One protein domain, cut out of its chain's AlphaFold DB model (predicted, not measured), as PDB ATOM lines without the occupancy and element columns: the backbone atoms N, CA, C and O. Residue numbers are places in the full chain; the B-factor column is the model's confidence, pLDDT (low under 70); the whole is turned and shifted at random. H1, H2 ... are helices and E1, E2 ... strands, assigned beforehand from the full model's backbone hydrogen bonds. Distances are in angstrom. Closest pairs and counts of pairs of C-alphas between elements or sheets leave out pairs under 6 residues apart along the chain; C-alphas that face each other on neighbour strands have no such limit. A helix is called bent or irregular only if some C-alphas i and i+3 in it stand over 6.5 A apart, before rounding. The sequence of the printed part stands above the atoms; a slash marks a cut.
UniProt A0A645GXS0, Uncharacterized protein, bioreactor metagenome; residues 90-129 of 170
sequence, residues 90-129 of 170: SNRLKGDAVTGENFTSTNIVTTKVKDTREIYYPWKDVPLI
ATOM      1  N   SER A  90      59.649  88.918  25.825       95.94
ATOM      2  CA  SER A  90      60.604  87.836  26.105       95.94
ATOM      3  C   SER A  90      60.031  86.737  27.005       95.94
ATOM      4  O   SER A  90      60.273  85.557  26.763       95.94
ATOM      5  N   ASN A  91      59.263  87.108  28.034       97.38
ATOM      6  CA  ASN A  91      58.715  86.142  28.985       97.38
ATOM      7  C   ASN A  91      57.597  85.305  28.367       97.38
ATOM      8  O   ASN A  91      57.579  84.091  28.575       97.38
ATOM      9  N   ARG A  92      56.714  85.915  27.568       97.69
ATOM     10  CA  ARG A  92      55.643  85.180  26.890       97.69
ATOM     11  C   ARG A  92      56.169  84.283  25.779       97.69
ATOM     12  O   ARG A  92      55.722  83.149  25.686       97.69
ATOM     13  N   LEU A  93      57.178  84.728  25.024       97.38
ATOM     14  CA  LEU A  93      57.852  83.898  24.015       97.38
ATOM     15  C   LEU A  93      58.528  82.672  24.638       97.38
ATOM     16  O   LEU A  93      58.412  81.564  24.116       97.38
ATOM     17  N   LYS A  94      59.182  82.845  25.794       96.81
ATOM     18  CA  LYS A  94      59.662  81.712  26.594       96.81
ATOM     19  C   LYS A  94      58.509  80.807  27.028       96.81
ATOM     20  O   LYS A  94      58.624  79.593  26.897       96.81
ATOM     21  N   GLY A  95      57.443  81.383  27.583       96.94
ATOM     22  CA  GLY A  95      56.287  80.639  28.078       96.94
ATOM     23  C   GLY A  95      55.684  79.749  27.002       96.94
ATOM     24  O   GLY A  95      55.617  78.545  27.197       96.94
ATOM     25  N   ASP A  96      55.362  80.323  25.844       96.38
ATOM     26  CA  ASP A  96      54.817  79.616  24.680       96.38
ATOM     27  C   ASP A  96      55.732  78.461  24.237       96.38
ATOM     28  O   ASP A  96      55.274  77.345  24.005       96.38
ATOM     29  N   ALA A  97      57.053  78.677  24.226       95.56
ATOM     30  CA  ALA A  97      58.019  77.633  23.885       95.56
ATOM     31  C   ALA A  97      58.131  76.500  24.927       95.56
ATOM     32  O   ALA A  97      58.545  75.395  24.575       95.56
ATOM     33  N   VAL A  98      57.812  76.764  26.198       95.62
ATOM     34  CA  VAL A  98      57.844  75.770  27.286       95.62
ATOM     35  C   VAL A  98      56.516  75.022  27.403       95.62
ATOM     36  O   VAL A  98      56.524  73.810  27.605       95.62
ATOM     37  N   THR A  99      55.387  75.723  27.288       94.69
ATOM     38  CA  THR A  99      54.041  75.163  27.488       94.69
ATOM     39  C   THR A  99      53.427  74.607  26.203       94.69
ATOM     40  O   THR A  99      52.510  73.792  26.274       94.69
ATOM     41  N   GLY A 100      53.925  75.015  25.031       93.88
ATOM     42  CA  GLY A 100      53.320  74.701  23.732       93.88
ATOM     43  C   GLY A 100      52.091  75.557  23.407       93.88
ATOM     44  O   GLY A 100      51.383  75.276  22.439       93.88
ATOM     45  N   GLU A 101      51.815  76.583  24.213       93.88
ATOM     46  CA  GLU A 101      50.772  77.572  23.946       93.88
ATOM     47  C   GLU A 101      51.190  78.527  22.818       93.88
ATOM     48  O   GLU A 101      52.364  78.642  22.488       93.88
ATOM     49  N   ASN A 102      50.222  79.237  22.234       92.81
ATOM     50  CA  ASN A 102      50.459  80.166  21.125       92.81
ATOM     51  C   ASN A 102      49.754  81.506  21.381       92.81
ATOM     52  O   ASN A 102      48.843  81.896  20.651       92.81
ATOM     53  N   PHE A 103      50.151  82.203  22.448       94.31
ATOM     54  CA  PHE A 103      49.698  83.576  22.703       94.31
ATOM     55  C   PHE A 103      50.427  84.592  21.819       94.31
ATOM     56  O   PHE A 103      49.971  85.725  21.657       94.31
ATOM     57  N   THR A 104      51.564  84.193  21.256       92.50
ATOM     58  CA  THR A 104      52.432  85.021  20.428       92.50
ATOM     59  C   THR A 104      52.480  84.512  18.990       92.50
ATOM     60  O   THR A 104      52.663  83.327  18.733       92.50
ATOM     61  N   SER A 105      52.357  85.427  18.027       91.75
ATOM     62  CA  SER A 105      52.500  85.122  16.598       91.75
ATOM     63  C   SER A 105      53.830  85.671  16.092       91.75
ATOM     64  O   SER A 105      53.920  86.837  15.709       91.75
ATOM     65  N   THR A 106      54.882  84.852  16.112       88.75
ATOM     66  CA  THR A 106      56.211  85.235  15.616       88.75
ATOM     67  C   THR A 106      56.891  84.098  14.857       88.75
ATOM     68  O   THR A 106      56.666  82.926  15.132       88.75
ATOM     69  N   ASN A 107      57.756  84.449  13.905       90.88
ATOM     70  CA  ASN A 107      58.669  83.526  13.227       90.88
ATOM     71  C   ASN A 107      60.062  83.470  13.891       90.88
ATOM     72  O   ASN A 107      60.950  82.766  13.410       90.88
ATOM     73  N   ILE A 108      60.278  84.222  14.973       89.50
ATOM     74  CA  ILE A 108      61.546  84.259  15.703       89.50
ATOM     75  C   ILE A 108      61.569  83.094  16.692       89.50
ATOM     76  O   ILE A 108      60.884  83.133  17.707       89.50
ATOM     77  N   VAL A 109      62.386  82.077  16.420       90.12
ATOM     78  CA  VAL A 109      62.481  80.852  17.246       90.12
ATOM     79  C   VAL A 109      63.653  80.853  18.233       90.12
ATOM     80  O   VAL A 109      63.689  80.053  19.168       90.12
ATOM     81  N   THR A 110      64.602  81.769  18.045       93.25
ATOM     82  CA  THR A 110      65.779  81.936  18.903       93.25
ATOM     83  C   THR A 110      66.078  83.409  19.147       93.25
ATOM     84  O   THR A 110      65.829  84.235  18.270       93.25
ATOM     85  N   THR A 111      66.709  83.736  20.272       93.44
ATOM     86  CA  THR A 111      67.148  85.102  20.587       93.44
ATOM     87  C   THR A 111      68.544  85.126  21.205       93.44
ATOM     88  O   THR A 111      69.025  84.118  21.724       93.44
ATOM     89  N   LYS A 112      69.199  86.288  21.168       91.31
ATOM     90  CA  LYS A 112      70.438  86.521  21.912       91.31
ATOM     91  C   LYS A 112      70.104  86.823  23.370       91.31
ATOM     92  O   LYS A 112      69.290  87.699  23.657       91.31
ATOM     93  N   VAL A 113      70.775  86.140  24.289       87.00
ATOM     94  CA  VAL A 113      70.689  86.442  25.723       87.00
ATOM     95  C   VAL A 113      71.800  87.424  26.082       87.00
ATOM     96  O   VAL A 113      72.961  87.218  25.715       87.00
ATOM     97  N   LYS A 114      71.449  88.506  26.783       81.00
ATOM     98  CA  LYS A 114      72.404  89.519  27.247       81.00
ATOM     99  C   LYS A 114      73.507  88.869  28.098       81.00
ATOM    100  O   LYS A 114      73.236  87.922  28.828       81.00
ATOM    101  N   ASP A 115      74.735  89.365  27.972       79.50
ATOM    102  CA  ASP A 115      75.910  88.914  28.738       79.50
ATOM    103  C   ASP A 115      76.323  87.445  28.483       79.50
ATOM    104  O   ASP A 115      77.150  86.878  29.196       79.50
ATOM    105  N   THR A 116      75.806  86.830  27.412       78.38
ATOM    106  CA  THR A 116      76.318  85.562  26.866       78.38
ATOM    107  C   THR A 116      77.248  85.828  25.679       78.38
ATOM    108  O   THR A 116      77.275  86.938  25.149       78.38
ATOM    109  N   ARG A 117      78.022  84.822  25.233       78.19
ATOM    110  CA  ARG A 117      78.968  84.906  24.091       78.19
ATOM    111  C   ARG A 117      78.280  85.075  22.717       78.19
ATOM    112  O   ARG A 117      78.692  84.456  21.744       78.19
ATOM    113  N   GLU A 118      77.203  85.854  22.653       66.69
ATOM    114  CA  GLU A 118      76.381  86.123  21.467       66.69
ATOM    115  C   GLU A 118      75.773  84.892  20.777       66.69
ATOM    116  O   GLU A 118      75.398  84.939  19.604       66.69
ATOM    117  N   ILE A 119      75.631  83.794  21.512       81.56
ATOM    118  CA  ILE A 119      74.984  82.582  21.014       81.56
ATOM    119  C   ILE A 119      73.465  82.810  21.008       81.56
ATOM    120  O   ILE A 119      72.908  83.396  21.938       81.56
ATOM    121  N   TYR A 120      72.797  82.363  19.945       90.12
ATOM    122  CA  TYR A 120      71.340  82.340  19.869       90.12
ATOM    123  C   TYR A 120      70.799  81.146  20.657       90.12
ATOM    124  O   TYR A 120      71.209  80.010  20.422       90.12
ATOM    125  N   TYR A 121      69.861  81.404  21.562       92.31
ATOM    126  CA  TYR A 121      69.205  80.383  22.371       92.31
ATOM    127  C   TYR A 121      67.770  80.177  21.891       92.31
ATOM    128  O   TYR A 121      67.079  81.168  21.626       92.31
ATOM    129  N   PRO A 122      67.289  78.925  21.802       94.94
ATOM    130  CA  PRO A 122      65.863  78.641  21.687       94.94
ATOM    131  C   PRO A 122      65.088  79.295  22.833       94.94
ATOM    132  O   PRO A 122      65.556  79.290  23.970       94.94
ATOM    133  N   TRP A 123      63.888  79.817  22.564       95.31
ATOM    134  CA  TRP A 123      63.097  80.542  23.573       95.31
ATOM    135  C   TRP A 123      62.868  79.771  24.878       95.31
ATOM    136  O   TRP A 123      62.901  80.375  25.947       95.31
ATOM    137  N   LYS A 124      62.712  78.444  24.809       95.56
ATOM    138  CA  LYS A 124      62.563  77.571  25.986       95.56
ATOM    139  C   LYS A 124      63.750  77.634  26.964       95.56
ATOM    140  O   LYS A 124      63.557  77.452  28.164       95.56
ATOM    141  N   ASP A 125      64.947  77.936  26.458       94.44
ATOM    142  CA  ASP A 125      66.207  77.939  27.212       94.44
ATOM    143  C   ASP A 125      66.605  79.355  27.679       94.44
ATOM    144  O   ASP A 125      67.522  79.525  28.483       94.44
ATOM    145  N   VAL A 126      65.904  80.393  27.209       94.50
ATOM    146  CA  VAL A 126      66.131  81.795  27.598       94.50
ATOM    147  C   VAL A 126      65.704  81.991  29.058       94.50
ATOM    148  O   VAL A 126      64.641  81.501  29.436       94.50
ATOM    149  N   PRO A 127      66.465  82.681  29.926       94.94
ATOM    150  CA  PRO A 127      66.023  82.983  31.291       94.94
ATOM    151  C   PRO A 127      64.811  83.931  31.302       94.94
ATOM    152  O   PRO A 127      64.613  84.712  30.376       94.94
ATOM    153  N   LEU A 128      63.986  83.862  32.352       96.62
ATOM    154  CA  LEU A 128      62.935  84.869  32.540       96.62
ATOM    155  C   LEU A 128      63.572  86.217  32.889       96.62
ATOM    156  O   LEU A 128      64.583  86.260  33.586       96.62
ATOM    157  N   ILE A 129      62.966  87.299  32.410       96.31
ATOM    158  CA  ILE A 129      63.358  88.664  32.753       96.31
ATOM    159  C   ILE A 129      62.416  89.166  33.837       96.31
ATOM    160  O   ILE A 129      61.201  89.237  33.613       96.31
TER     161      ILE A 129
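Overview. This is residues 90 to 129 of the 170 residues of an uncharacterized protein of bioreactor metagenome (UniProt A0A645GXS0). A short helix, H1, lies toward one end of a small elongated body, and a hairpin of two very short strands, E1 and E2, makes the other end; the loop of residues 100 to 109 swings out and back between them, and after E2 the last residues fold back so that the two ends of the printed part come to lie 7.2 A apart, C-alpha to C-alpha. The printed part has 40 residues, with one named helix and two named strands in the order H1, E1, E2 along the chain; the sheet has the order E1 - E2 and is antiparallel. The class is mixed, helices and strands, though under half of the residues, 16 of 40, are in named elements. The whole is compact, with a radius of gyration of the C-alphas of 9.9 A, and its C-alphas span 29 by 19 by 12 A.

Arrangement. The printed part begins with H1, residues 90 to 99, in which every O i to N i+4 pair is within hydrogen-bond range. A short link of 10 residues leads from H1 to E1, residues 110 to 112. A second short link, of 7 residues, leads on to E2, residues 120 to 122. E1 and E2 form a hairpin and are antiparallel neighbours, with 139 degrees between their N-to-C directions. The C-alphas of Thr 110 and Pro 122 face each other at 4.3 A, and those of Lys 112 and Tyr 120 at 4.7 A. Across the pair, N of Thr 111 and O of Tyr 121 are within hydrogen-bond range at 2.9 A, and N of Tyr 121 and O of Thr 111 at 2.8 A. H1 and E2 are apart, but only just: their closest C-alphas are 8.2 A from each other.

Along the chain. H1 runs from C-alpha 90 at (60.604, 87.836, 26.105) to C-alpha 99 at (54.041, 75.163, 27.488), 14.3 A from first to last, and it is not bent. E1, from Thr 110 to Lys 112, is 7.2 A long. E2, from Tyr 120 to Pro 122, is 6.9 A long and ends with C-alpha 122 at (65.863, 78.641, 21.687). Residues 123 to 125 are helix too, but bear no name, and residues 126 to 129 follow them.

Size, cuts and confidence. The two C-alphas farthest apart are those of Phe 103, in the link from H1 to E1, and Arg 117, in the link from E1 to E2, at 29.3 A. The printed part has no cut, and neither of its two links is long. The mean pLDDT of the printed part is 91.5, and one residue, Glu 118, is under 70.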